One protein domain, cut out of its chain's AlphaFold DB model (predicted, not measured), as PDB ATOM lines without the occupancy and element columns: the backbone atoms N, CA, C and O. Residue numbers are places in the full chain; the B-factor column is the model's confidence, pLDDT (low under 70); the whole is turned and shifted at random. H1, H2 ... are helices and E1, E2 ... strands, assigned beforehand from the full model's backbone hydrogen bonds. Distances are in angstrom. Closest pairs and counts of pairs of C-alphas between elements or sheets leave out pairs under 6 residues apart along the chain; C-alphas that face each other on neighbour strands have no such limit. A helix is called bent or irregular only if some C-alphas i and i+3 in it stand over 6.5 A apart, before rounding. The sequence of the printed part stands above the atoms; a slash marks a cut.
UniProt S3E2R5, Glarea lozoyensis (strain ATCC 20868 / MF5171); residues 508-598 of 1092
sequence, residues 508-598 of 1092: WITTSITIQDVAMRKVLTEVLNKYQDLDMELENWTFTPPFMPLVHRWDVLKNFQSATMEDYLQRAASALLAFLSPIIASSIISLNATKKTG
ATOM      1  N   TRP A 508     -46.732   5.498  25.608       75.38
ATOM      2  CA  TRP A 508     -46.451   6.155  26.885       75.38
ATOM      3  C   TRP A 508     -45.566   5.252  27.747       75.38
ATOM      4  O   TRP A 508     -45.961   4.135  28.087       75.38
ATOM      5  N   ILE A 509     -44.378   5.739  28.098       78.38
ATOM      6  CA  ILE A 509     -43.395   5.047  28.934       78.38
ATOM      7  C   ILE A 509     -43.304   5.781  30.272       78.38
ATOM      8  O   ILE A 509     -43.041   6.981  30.313       78.38
ATOM      9  N   THR A 510     -43.500   5.072  31.386       84.19
ATOM     10  CA  THR A 510     -43.291   5.645  32.722       84.19
ATOM     11  C   THR A 510     -41.813   5.950  32.942       84.19
ATOM     12  O   THR A 510     -40.990   5.042  32.869       84.19
ATOM     13  N   THR A 511     -41.485   7.193  33.295       82.81
ATOM     14  CA  THR A 511     -40.112   7.629  33.597       82.81
ATOM     15  C   THR A 511     -39.826   7.697  35.093       82.81
ATOM     16  O   THR A 511     -38.706   7.415  35.513       82.81
ATOM     17  N   SER A 512     -40.820   8.022  35.929       86.75
ATOM     18  CA  SER A 512     -40.676   7.952  37.391       86.75
ATOM     19  C   SER A 512     -42.007   7.861  38.141       86.75
ATOM     20  O   SER A 512     -43.068   8.229  37.633       86.75
ATOM     21  N   ILE A 513     -41.931   7.377  39.380       87.38
ATOM     22  CA  ILE A 513     -43.032   7.298  40.342       87.38
ATOM     23  C   ILE A 513     -42.539   7.913  41.654       87.38
ATOM     24  O   ILE A 513     -41.704   7.310  42.325       87.38
ATOM     25  N   THR A 514     -43.052   9.083  42.038       85.94
ATOM     26  CA  THR A 514     -42.806   9.676  43.365       85.94
ATOM     27  C   THR A 514     -43.984   9.371  44.285       85.94
ATOM     28  O   THR A 514     -45.128   9.645  43.926       85.94
ATOM     29  N   ILE A 515     -43.727   8.817  45.472       85.44
ATOM     30  CA  ILE A 515     -44.772   8.452  46.444       85.44
ATOM     31  C   ILE A 515     -44.743   9.447  47.604       85.44
ATOM     32  O   ILE A 515     -43.799   9.473  48.389       85.44
ATOM     33  N   GLN A 516     -45.782  10.280  47.697       80.25
ATOM     34  CA  GLN A 516     -45.865  11.374  48.670       80.25
ATOM     35  C   GLN A 516     -46.729  11.022  49.891       80.25
ATOM     36  O   GLN A 516     -46.486  11.554  50.978       80.25
ATOM     37  N   ASP A 517     -47.692  10.101  49.756       85.00
ATOM     38  CA  ASP A 517     -48.544   9.672  50.871       85.00
ATOM     39  C   ASP A 517     -47.737   9.108  52.056       85.00
ATOM     40  O   ASP A 517     -46.828   8.291  51.897       85.00
ATOM     41  N   VAL A 518     -48.088   9.544  53.268       84.00
ATOM     42  CA  VAL A 518     -47.344   9.228  54.498       84.00
ATOM     43  C   VAL A 518     -47.533   7.768  54.924       84.00
ATOM     44  O   VAL A 518     -46.602   7.164  55.457       84.00
ATOM     45  N   ALA A 519     -48.703   7.169  54.681       84.75
ATOM     46  CA  ALA A 519     -48.936   5.767  55.011       84.75
ATOM     47  C   ALA A 519     -48.239   4.840  54.001       84.75
ATOM     48  O   ALA A 519     -47.584   3.884  54.409       84.75
ATOM     49  N   MET A 520     -48.291   5.150  52.701       85.75
ATOM     50  CA  MET A 520     -47.547   4.419  51.667       85.75
ATOM     51  C   MET A 520     -46.032   4.525  51.860       85.75
ATOM     52  O   MET A 520     -45.346   3.512  51.715       85.75
ATOM     53  N   ARG A 521     -45.508   5.704  52.239       84.62
ATOM     54  CA  ARG A 521     -44.091   5.856  52.606       84.62
ATOM     55  C   ARG A 521     -43.724   4.935  53.770       84.62
ATOM     56  O   ARG A 521     -42.834   4.119  53.583       84.62
ATOM     57  N   LYS A 522     -44.471   4.931  54.887       85.44
ATOM     58  CA  LYS A 522     -44.242   3.994  56.015       85.44
ATOM     59  C   LYS A 522     -44.204   2.517  55.594       85.44
ATOM     60  O   LYS A 522     -43.312   1.789  56.022       85.44
ATOM     61  N   VAL A 523     -45.142   2.077  54.748       87.31
ATOM     62  CA  VAL A 523     -45.158   0.699  54.214       87.31
ATOM     63  C   VAL A 523     -43.864   0.390  53.457       87.31
ATOM     64  O   VAL A 523     -43.278  -0.678  53.632       87.31
ATOM     65  N   LEU A 524     -43.388   1.324  52.631       87.00
ATOM     66  CA  LEU A 524     -42.126   1.170  51.910       87.00
ATOM     67  C   LEU A 524     -40.902   1.277  52.829       87.00
ATOM     68  O   LEU A 524     -39.930   0.570  52.578       87.00
ATOM     69  N   THR A 525     -40.953   2.065  53.909       85.50
ATOM     70  CA  THR A 525     -39.886   2.133  54.920       85.50
ATOM     71  C   THR A 525     -39.605   0.762  55.529       85.50
ATOM     72  O   THR A 525     -38.447   0.368  55.653       85.50
ATOM     73  N   GLU A 526     -40.648  -0.005  55.855       85.25
ATOM     74  CA  GLU A 526     -40.491  -1.346  56.423       85.25
ATOM     75  C   GLU A 526     -40.118  -2.396  55.359       85.25
ATOM     76  O   GLU A 526     -39.209  -3.202  55.561       85.25
ATOM     77  N   VAL A 527     -40.763  -2.359  54.187       86.88
ATOM     78  CA  VAL A 527     -40.574  -3.351  53.108       86.88
ATOM     79  C   VAL A 527     -39.231  -3.211  52.375       86.88
ATOM     80  O   VAL A 527     -38.671  -4.213  51.919       86.88
ATOM     81  N   LEU A 528     -38.707  -1.987  52.250       85.50
ATOM     82  CA  LEU A 528     -37.416  -1.687  51.615       85.50
ATOM     83  C   LEU A 528     -36.287  -1.473  52.641       85.50
ATOM     84  O   LEU A 528     -35.188  -1.070  52.265       85.50
ATOM     85  N   ASN A 529     -36.522  -1.775  53.921       80.38
ATOM     86  CA  ASN A 529     -35.518  -1.665  54.978       80.38
ATOM     87  C   ASN A 529     -34.220  -2.422  54.607       80.38
ATOM     88  O   ASN A 529     -34.256  -3.554  54.109       80.38
ATOM     89  N   LYS A 530     -33.066  -1.788  54.855       71.38
ATOM     90  CA  LYS A 530     -31.715  -2.266  54.496       71.38
ATOM     91  C   LYS A 530     -31.499  -2.524  52.992       71.38
ATOM     92  O   LYS A 530     -30.718  -3.406  52.628       71.38
ATOM     93  N   TYR A 531     -32.181  -1.792  52.108       79.19
ATOM     94  CA  TYR A 531     -31.855  -1.754  50.677       79.19
ATOM     95  C   TYR A 531     -30.787  -0.676  50.428       79.19
ATOM     96  O   TYR A 531     -31.037   0.497  50.666       79.19
ATOM     97  N   GLN A 532     -29.590  -1.076  49.989       64.00
ATOM     98  CA  GLN A 532     -28.380  -0.252  50.134       64.00
ATOM     99  C   GLN A 532     -28.372   1.064  49.335       64.00
ATOM    100  O   GLN A 532     -27.751   2.025  49.775       64.00
ATOM    101  N   ASP A 533     -29.064   1.118  48.196       64.50
ATOM    102  CA  ASP A 533     -29.137   2.306  47.331       64.50
ATOM    103  C   ASP A 533     -30.351   3.215  47.642       64.50
ATOM    104  O   ASP A 533     -30.735   4.041  46.813       64.50
ATOM    105  N   LEU A 534     -30.996   3.042  48.804       68.31
ATOM    106  CA  LEU A 534     -32.107   3.877  49.267       68.31
ATOM    107  C   LEU A 534     -31.778   4.509  50.620       68.31
ATOM    108  O   LEU A 534     -31.760   3.834  51.649       68.31
ATOM    109  N   ASP A 535     -31.574   5.823  50.604       65.19
ATOM    110  CA  ASP A 535     -31.687   6.645  51.803       65.19
ATOM    111  C   ASP A 535     -33.171   6.723  52.198       65.19
ATOM    112  O   ASP A 535     -34.035   7.033  51.375       65.19
ATOM    113  N   MET A 536     -33.461   6.370  53.448       62.50
ATOM    114  CA  MET A 536     -34.819   6.241  53.983       62.50
ATOM    115  C   MET A 536     -35.220   7.449  54.845       62.50
ATOM    116  O   MET A 536     -36.356   7.510  55.318       62.50
ATOM    117  N   GLU A 537     -34.298   8.391  55.050       59.28
ATOM    118  CA  GLU A 537     -34.468   9.619  55.830       59.28
ATOM    119  C   GLU A 537     -34.693  10.829  54.902       59.28
ATOM    120  O   GLU A 537     -35.434  11.749  55.250       59.28
ATOM    121  N   LEU A 538     -34.153  10.792  53.677       58.31
ATOM    122  CA  LEU A 538     -34.453  11.771  52.627       58.31
ATOM    123  C   LEU A 538     -35.906  11.675  52.115       58.31
ATOM    124  O   LEU A 538     -36.461  10.602  51.871       58.31
ATOM    125  N   GLU A 539     -36.537  12.829  51.872       54.34
ATOM    126  CA  GLU A 539     -37.959  12.904  51.489       54.34
ATOM    127  C   GLU A 539     -38.265  12.528  50.023       54.34
ATOM    128  O   GLU A 539     -39.431  12.381  49.647       54.34
ATOM    129  N   ASN A 540     -37.247  12.320  49.186       59.38
ATOM    130  CA  ASN A 540     -37.393  12.130  47.739       59.38
ATOM    131  C   ASN A 540     -37.627  10.662  47.331       59.38
ATOM    132  O   ASN A 540     -36.835  10.070  46.600       59.38
ATOM    133  N   TRP A 541     -38.768  10.093  47.735       72.06
ATOM    134  CA  TRP A 541     -39.187   8.708  47.445       72.06
ATOM    135  C   TRP A 541     -39.621   8.523  45.975       72.06
ATOM    136  O   TRP A 541     -40.792   8.261  45.679       72.06
ATOM    137  N   THR A 542     -38.678   8.704  45.044       82.06
ATOM    138  CA  THR A 542     -38.879   8.642  43.590       82.06
ATOM    139  C   THR A 542     -38.193   7.420  42.986       82.06
ATOM    140  O   THR A 542     -36.971   7.344  42.930       82.06
ATOM    141  N   PHE A 543     -38.988   6.482  42.476       85.25
ATOM    142  CA  PHE A 543     -38.509   5.273  41.812       85.25
ATOM    143  C   PHE A 543     -38.498   5.455  40.289       85.25
ATOM    144  O   PHE A 543     -39.461   5.971  39.716       85.25
ATOM    145  N   THR A 544     -37.444   4.983  39.628       84.94
ATOM    146  CA  THR A 544     -37.268   4.993  38.165       84.94
ATOM    147  C   THR A 544     -37.274   3.567  37.589       84.94
ATOM    148  O   THR A 544     -37.034   2.603  38.328       84.94
ATOM    149  N   PRO A 545     -37.551   3.381  36.282       81.00
ATOM    150  CA  PRO A 545     -37.402   2.091  35.612       81.00
ATOM    151  C   PRO A 545     -35.985   1.505  35.771       81.00
ATOM    152  O   PRO A 545     -35.015   2.256  35.726       81.00
ATOM    153  N   PRO A 546     -35.831   0.175  35.925       84.31
ATOM    154  CA  PRO A 546     -36.866  -0.859  35.893       84.31
ATOM    155  C   PRO A 546     -37.471  -1.168  37.283       84.31
ATOM    156  O   PRO A 546     -37.902  -2.291  37.535       84.31
ATOM    157  N   PHE A 547     -37.508  -0.185  38.193       87.50
ATOM    158  CA  PHE A 547     -38.143  -0.259  39.518       87.50
ATOM    159  C   PHE A 547     -37.567  -1.362  40.426       87.50
ATOM    160  O   PHE A 547     -38.290  -2.048  41.156       87.50
ATOM    161  N   MET A 548     -36.239  -1.527  40.387       87.00
ATOM    162  CA  MET A 548     -35.518  -2.657  40.988       87.00
ATOM    163  C   MET A 548     -35.866  -2.945  42.464       87.00
ATOM    164  O   MET A 548     -36.098  -4.115  42.775       87.00
ATOM    165  N   PRO A 549     -35.977  -1.957  43.385       86.94
ATOM    166  CA  PRO A 549     -36.307  -2.243  44.785       86.94
ATOM    167  C   PRO A 549     -37.706  -2.844  44.954       86.94
ATOM    168  O   PRO A 549     -37.884  -3.822  45.683       86.94
ATOM    169  N   LEU A 550     -38.681  -2.308  44.214       88.19
ATOM    170  CA  LEU A 550     -40.082  -2.728  44.254       88.19
ATOM    171  C   LEU A 550     -40.263  -4.139  43.678       88.19
ATOM    172  O   LEU A 550     -41.036  -4.923  44.221       88.19
ATOM    173  N   VAL A 551     -39.504  -4.495  42.634       89.00
ATOM    174  CA  VAL A 551     -39.492  -5.855  42.065       89.00
ATOM    175  C   VAL A 551     -38.789  -6.847  43.000       89.00
ATOM    176  O   VAL A 551     -39.309  -7.937  43.243       89.00
ATOM    177  N   HIS A 552     -37.651  -6.471  43.589       88.62
ATOM    178  CA  HIS A 552     -36.874  -7.323  44.500       88.62
ATOM    179  C   HIS A 552     -37.547  -7.588  45.854       88.62
ATOM    180  O   HIS A 552     -37.321  -8.642  46.451       88.62
ATOM    181  N   ARG A 553     -38.379  -6.664  46.345       88.44
ATOM    182  CA  ARG A 553     -39.148  -6.822  47.591       88.44
ATOM    183  C   ARG A 553     -40.651  -7.042  47.348       88.44
ATOM    184  O   ARG A 553     -41.426  -7.009  48.296       88.44
ATOM    185  N   TRP A 554     -41.079  -7.352  46.119       90.19
ATOM    186  CA  TRP A 554     -42.499  -7.543  45.773       90.19
ATOM    187  C   TRP A 554     -43.206  -8.625  46.601       90.19
ATOM    188  O   TRP A 554     -44.321  -8.427  47.087       90.19
ATOM    189  N   ASP A 555     -42.539  -9.764  46.800       87.94
ATOM    190  CA  ASP A 555     -43.066 -10.861  47.618       87.94
ATOM    191  C   ASP A 555     -43.142 -10.453  49.112       87.94
ATOM    192  O   ASP A 555     -44.049 -10.877  49.824       87.94
ATOM    193  N   VAL A 556     -42.259  -9.551  49.572       88.75
ATOM    194  CA  VAL A 556     -42.287  -8.969  50.930       88.75
ATOM    195  C   VAL A 556     -43.444  -7.975  51.078       88.75
ATOM    196  O   VAL A 556     -44.179  -8.065  52.054       88.75
ATOM    197  N   LEU A 557     -43.672  -7.094  50.094       89.12
ATOM    198  CA  LEU A 557     -44.786  -6.132  50.087       89.12
ATOM    199  C   LEU A 557     -46.155  -6.830  50.171       89.12
ATOM    200  O   LEU A 557     -47.047  -6.389  50.896       89.12
ATOM    201  N   LYS A 558     -46.311  -7.952  49.459       89.12
ATOM    202  CA  LYS A 558     -47.506  -8.806  49.538       89.12
ATOM    203  C   LYS A 558     -47.674  -9.447  50.910       89.12
ATOM    204  O   LYS A 558     -48.754  -9.369  51.488       89.12
ATOM    205  N   ASN A 559     -46.609 -10.054  51.437       90.69
ATOM    206  CA  ASN A 559     -46.649 -10.674  52.759       90.69
ATOM    207  C   ASN A 559     -46.996  -9.632  53.836       90.69
ATOM    208  O   ASN A 559     -47.882  -9.883  54.649       90.69
ATOM    209  N   PHE A 560     -46.396  -8.439  53.774       89.38
ATOM    210  CA  PHE A 560     -46.701  -7.309  54.650       89.38
ATOM    211  C   PHE A 560     -48.188  -6.920  54.598       89.38
ATOM    212  O   PHE A 560     -48.834  -6.848  55.644       89.38
ATOM    213  N   GLN A 561     -48.774  -6.757  53.404       89.31
ATOM    214  CA  GLN A 561     -50.203  -6.442  53.253       89.31
ATOM    215  C   GLN A 561     -51.117  -7.512  53.882       89.31
ATOM    216  O   GLN A 561     -52.171  -7.172  54.420       89.31
ATOM    217  N   SER A 562     -50.702  -8.783  53.866       86.44
ATOM    218  CA  SER A 562     -51.455  -9.895  54.465       86.44
ATOM    219  C   SER A 562     -51.231 -10.095  55.973       86.44
ATOM    220  O   SER A 562     -52.080 -10.690  56.632       86.44
ATOM    221  N   ALA A 563     -50.107  -9.615  56.519       86.44
ATOM    222  CA  ALA A 563     -49.684  -9.847  57.905       86.44
ATOM    223  C   ALA A 563     -49.891  -8.636  58.837       86.44
ATOM    224  O   ALA A 563     -49.890  -8.789  60.058       86.44
ATOM    225  N   THR A 564     -50.056  -7.436  58.277       86.75
ATOM    226  CA  THR A 564     -50.160  -6.187  59.043       86.75
ATOM    227  C   THR A 564     -51.517  -6.046  59.725       86.75
ATOM    228  O   THR A 564     -52.556  -6.066  59.071       86.75
ATOM    229  N   MET A 565     -51.494  -5.836  61.043       81.94
ATOM    230  CA  MET A 565     -52.695  -5.655  61.876       81.94
ATOM    231  C   MET A 565     -53.212  -4.200  61.895       81.94
ATOM    232  O   MET A 565     -54.305  -3.939  62.396       81.94
ATOM    233  N   GLU A 566     -52.442  -3.242  61.366       87.19
ATOM    234  CA  GLU A 566     -52.829  -1.830  61.259       87.19
ATOM    235  C   GLU A 566     -53.638  -1.572  59.976       87.19
ATOM    236  O   GLU A 566     -53.083  -1.436  58.888       87.19
ATOM    237  N   ASP A 567     -54.963  -1.452  60.108       84.00
ATOM    238  CA  ASP A 567     -55.908  -1.268  58.991       84.00
ATOM    239  C   ASP A 567     -55.554  -0.095  58.047       84.00
ATOM    240  O   ASP A 567     -55.717  -0.211  56.832       84.00
ATOM    241  N   TYR A 568     -54.997   1.018  58.545       85.25
ATOM    242  CA  TYR A 568     -54.590   2.125  57.663       85.25
ATOM    243  C   TYR A 568     -53.340   1.791  56.823       85.25
ATOM    244  O   TYR A 568     -53.307   2.132  55.639       85.25
ATOM    245  N   LEU A 569     -52.356   1.067  57.379       87.25
ATOM    246  CA  LEU A 569     -51.202   0.559  56.623       87.25
ATOM    247  C   LEU A 569     -51.620  -0.558  55.664       87.25
ATOM    248  O   LEU A 569     -51.160  -0.582  54.526       87.25
ATOM    249  N   GLN A 570     -52.540  -1.441  56.065       88.12
ATOM    250  CA  GLN A 570     -53.083  -2.474  55.181       88.12
ATOM    251  C   GLN A 570     -53.834  -1.858  53.990       88.12
ATOM    252  O   GLN A 570     -53.649  -2.302  52.852       88.12
ATOM    253  N   ARG A 571     -54.625  -0.798  54.208       85.31
ATOM    254  CA  ARG A 571     -55.279  -0.039  53.127       85.31
ATOM    255  C   ARG A 571     -54.262   0.672  52.225       85.31
ATOM    256  O   ARG A 571     -54.382   0.558  51.005       85.31
ATOM    257  N   ALA A 572     -53.232   1.310  52.787       86.19
ATOM    258  CA  ALA A 572     -52.156   1.938  52.013       86.19
ATOM    259  C   ALA A 572     -51.364   0.920  51.169       86.19
ATOM    260  O   ALA A 572     -51.196   1.118  49.967       86.19
ATOM    261  N   ALA A 573     -50.960  -0.210  51.759       87.31
ATOM    262  CA  ALA A 573     -50.270  -1.301  51.072       87.31
ATOM    263  C   ALA A 573     -51.133  -1.924  49.962       87.31
ATOM    264  O   ALA A 573     -50.627  -2.232  48.887       87.31
ATOM    265  N   SER A 574     -52.444  -2.065  50.186       87.25
ATOM    266  CA  SER A 574     -53.382  -2.585  49.180       87.25
ATOM    267  C   SER A 574     -53.536  -1.633  47.988       87.25
ATOM    268  O   SER A 574     -53.501  -2.080  46.842       87.25
ATOM    269  N   ALA A 575     -53.652  -0.325  48.238       86.06
ATOM    270  CA  ALA A 575     -53.702   0.692  47.186       86.06
ATOM    271  C   ALA A 575     -52.376   0.780  46.405       86.06
ATOM    272  O   ALA A 575     -52.382   0.831  45.176       86.06
ATOM    273  N   LEU A 576     -51.240   0.711  47.106       87.12
ATOM    274  CA  LEU A 576     -49.906   0.698  46.511       87.12
ATOM    275  C   LEU A 576     -49.670  -0.551  45.643       87.12
ATOM    276  O   LEU A 576     -49.193  -0.436  44.516       87.12
ATOM    277  N   LEU A 577     -50.062  -1.739  46.121       87.19
ATOM    278  CA  LEU A 577     -50.029  -2.978  45.335       87.19
ATOM    279  C   LEU A 577     -50.920  -2.882  44.091       87.19
ATOM    280  O   LEU A 577     -50.497  -3.322  43.022       87.19
ATOM    281  N   ALA A 578     -52.121  -2.305  44.198       85.44
ATOM    282  CA  ALA A 578     -53.026  -2.130  43.061       85.44
ATOM    283  C   ALA A 578     -52.444  -1.186  41.992       85.44
ATOM    284  O   ALA A 578     -52.520  -1.499  40.806       85.44
ATOM    285  N   PHE A 579     -51.814  -0.082  42.407       87.50
ATOM    286  CA  PHE A 579     -51.160   0.874  41.510       87.50
ATOM    287  C   PHE A 579     -49.885   0.309  40.853       87.50
ATOM    288  O   PHE A 579     -49.711   0.426  39.643       87.50
ATOM    289  N   LEU A 580     -49.005  -0.343  41.623       87.69
ATOM    290  CA  LEU A 580     -47.738  -0.876  41.104       87.69
ATOM    291  C   LEU A 580     -47.913  -2.139  40.250       87.69
ATOM    292  O   LEU A 580     -47.126  -2.356  39.328       87.69
ATOM    293  N   SER A 581     -48.928  -2.967  40.528       85.44
ATOM    294  CA  SER A 581     -49.152  -4.242  39.826       85.44
ATOM    295  C   SER A 581     -49.098  -4.138  38.295       85.44
ATOM    296  O   SER A 581     -48.312  -4.886  37.715       85.44
ATOM    297  N   PRO A 582     -49.853  -3.250  37.610       84.44
ATOM    298  CA  PRO A 582     -49.778  -3.130  36.151       84.44
ATOM    299  C   PRO A 582     -48.417  -2.629  35.642       84.44
ATOM    300  O   PRO A 582     -48.017  -3.008  34.545       84.44
ATOM    301  N   ILE A 583     -47.692  -1.825  36.428       85.25
ATOM    302  CA  ILE A 583     -46.428  -1.198  36.012       85.25
ATOM    303  C   ILE A 583     -45.282  -2.220  36.000       85.25
ATOM    304  O   ILE A 583     -44.521  -2.282  35.038       85.25
ATOM    305  N   ILE A 584     -45.167  -3.048  37.046       87.12
ATOM    306  CA  ILE A 584     -44.063  -4.019  37.192       87.12
ATOM    307  C   ILE A 584     -44.454  -5.478  36.902       87.12
ATOM    308  O   ILE A 584     -43.628  -6.382  37.064       87.12
ATOM    309  N   ALA A 585     -45.682  -5.737  36.430       85.06
ATOM    310  CA  ALA A 585     -46.177  -7.079  36.091       85.06
ATOM    311  C   ALA A 585     -45.215  -7.871  35.192       85.06
ATOM    312  O   ALA A 585     -44.943  -9.041  35.463       85.06
ATOM    313  N   SER A 586     -44.675  -7.239  34.147       85.38
ATOM    314  CA  SER A 586     -43.737  -7.853  33.197       85.38
ATOM    315  C   SER A 586     -42.462  -8.355  33.887       85.38
ATOM    316  O   SER A 586     -42.088  -9.518  33.721       85.38
ATOM    317  N   SER A 587     -41.841  -7.526  34.731       87.38
ATOM    318  CA  SER A 587     -40.653  -7.875  35.519       87.38
ATOM    319  C   SER A 587     -40.934  -8.989  36.534       87.38
ATOM    320  O   SER A 587     -40.127  -9.903  36.684       87.38
ATOM    321  N   ILE A 588     -42.102  -8.977  37.185       87.69
ATOM    322  CA  ILE A 588     -42.513 -10.029  38.132       87.69
ATOM    323  C   ILE A 588     -42.756 -11.365  37.412       87.69
ATOM    324  O   ILE A 588     -42.364 -12.423  37.910       87.69
ATOM    325  N   ILE A 589     -43.395 -11.339  36.237       87.94
ATOM    326  CA  ILE A 589     -43.625 -12.527  35.403       87.94
ATOM    327  C   ILE A 589     -42.284 -13.093  34.915       87.94
ATOM    328  O   ILE A 589     -42.067 -14.300  35.027       87.94
ATOM    329  N   SER A 590     -41.361 -12.233  34.468       88.94
ATOM    330  CA  SER A 590     -39.985 -12.597  34.098       88.94
ATOM    331  C   SER A 590     -39.225 -13.258  35.255       88.94
ATOM    332  O   SER A 590     -38.703 -14.367  35.105       88.94
ATOM    333  N   LEU A 591     -39.221 -12.638  36.439       88.44
ATOM    334  CA  LEU A 591     -38.551 -13.171  37.625       88.44
ATOM    335  C   LEU A 591     -39.145 -14.521  38.052       88.44
ATOM    336  O   LEU A 591     -38.406 -15.460  38.338       88.44
ATOM    337  N   ASN A 592     -40.470 -14.675  38.037       88.88
ATOM    338  CA  ASN A 592     -41.108 -15.948  38.383       88.88
ATOM    339  C   ASN A 592     -40.888 -17.037  37.317       88.88
ATOM    340  O   ASN A 592     -40.712 -18.207  37.668       88.88
ATOM    341  N   ALA A 593     -40.808 -16.680  36.031       89.25
ATOM    342  CA  ALA A 593     -40.374 -17.596  34.977       89.25
ATOM    343  C   ALA A 593     -38.903 -18.012  35.159       89.25
ATOM    344  O   ALA A 593     -38.578 -19.191  35.012       89.25
ATOM    345  N   THR A 594     -38.028 -17.087  35.562       91.44
ATOM    346  CA  THR A 594     -36.612 -17.353  35.867       91.44
ATOM    347  C   THR A 594     -36.466 -18.284  37.075       91.44
ATOM    348  O   THR A 594     -35.837 -19.337  36.949       91.44
ATOM    349  N   LYS A 595     -37.137 -17.984  38.202       89.00
ATOM    350  CA  LYS A 595     -37.231 -18.857  39.393       89.00
ATOM    351  C   LYS A 595     -37.690 -20.279  39.021       89.00
ATOM    352  O   LYS A 595     -37.136 -21.250  39.521       89.00
ATOM    353  N   LYS A 596     -38.679 -20.419  38.124       90.06
ATOM    354  CA  LYS A 596     -39.253 -21.719  37.716       90.06
ATOM    355  C   LYS A 596     -38.417 -22.497  36.688       90.06
ATOM    356  O   LYS A 596     -38.487 -23.722  36.664       90.06
ATOM    357  N   THR A 597     -37.682 -21.819  35.805       92.00
ATOM    358  CA  THR A 597     -36.952 -22.462  34.689       92.00
ATOM    359  C   THR A 597     -35.446 -22.588  34.917       92.00
ATOM    360  O   THR A 597     -34.785 -23.314  34.172       92.00
ATOM    361  N   GLY A 598     -34.889 -21.874  35.900       92.56
ATOM    362  CA  GLY A 598     -33.443 -21.788  36.124       92.56
ATOM    363  C   GLY A 598     -32.687 -21.085  34.990       92.56
ATOM    364  O   GLY A 598     -31.477 -21.278  34.856       92.56
TER     365      GLY A 598
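This is residues 508 to 598 of the 1092 residues of a protein of Glarea lozoyensis (strain ATCC 20868 / MF5171) (UniProt S3E2R5). A long helix bent into an L, H4, has H3 folded back along its first arm H4a as a helical hairpin, and H1 packs across both. The last residues of its second arm H4b, with the end of the printed part, stick out from the body as residues 592 to 598, while a long loop, residues 528 to 547, leads from H1 round to short H2. The printed part has 91 residues, mostly helix, with one named strand and four named helices in the order E1, H1, H2, H3, H4. It is compact, with a radius of gyration of the C-alphas of 13.3 A and spans of 37 by 29 by 28 A.

Begin at E1, residues 508 to 515, which bends by 58 degrees at residue 511 and pairs with no named strand; its residues 513 to 514 pair antiparallel with residues 542 to 543. Next comes H1, residues 518 to 527. H2, residues 548 to 552, and H3, residues 554 to 563, meet only through their link. H1 and H3 touch, closest at the C-alphas of Val 527 and Leu 557, 5.9 A, at a steep tilt of 68 degrees, only just short of perpendicular, opposite ways. H4, residues 567 to 597, was assigned as one helix by its hydrogen bonds but is bent, with C-alphas 583 and 586 7.7 A apart; its arms H4a, residues 567 to 583, and H4b, residues 586 to 597, stand about perpendicular at 85 degrees. H4a is itself irregular: C-alphas 579 and 582 are 6.8 A apart. H3 and H4a form a helical hairpin and touch, closest at the C-alphas of Gln 561 and Gln 570, 5.3 A, at a shallow tilt of 27 degrees, opposite ways. H1 touches H4a about perpendicular, at 77 degrees, closest at the C-alphas of Met 520 and Ala 572, 5.2 A. H2 and H4b are close but not clearly touching; the C-alphas of Val 551 and Ile 588, their closest, are 6.5 A apart. Every O i to N i+4 pair is within hydrogen-bond range in H1, H2, H3 and H4b, and 11 of 13 are in H4a.

Find C-alpha 508 at (-46.451, 6.155, 26.885); from there E1 runs 19.8 A to C-alpha 515. H1 spans 14.4 A and H3 14.3 A. Look for C-alpha 567 at (-55.908, -1.268, 58.991), where H4a begins its 24.9 A; H4b covers 16.2 A and ends at C-alpha 597, (-36.952, -22.462, 34.689).

The C-alphas of Glu 539 and Thr 597, the two farthest apart, are 39.2 A apart. The printed part has no cut. The link from H1 to H2, 20 residues, is long. Look there for the model's low confidence: residues 532 to 540 are under 70, against a mean pLDDT of the printed part of 83.6.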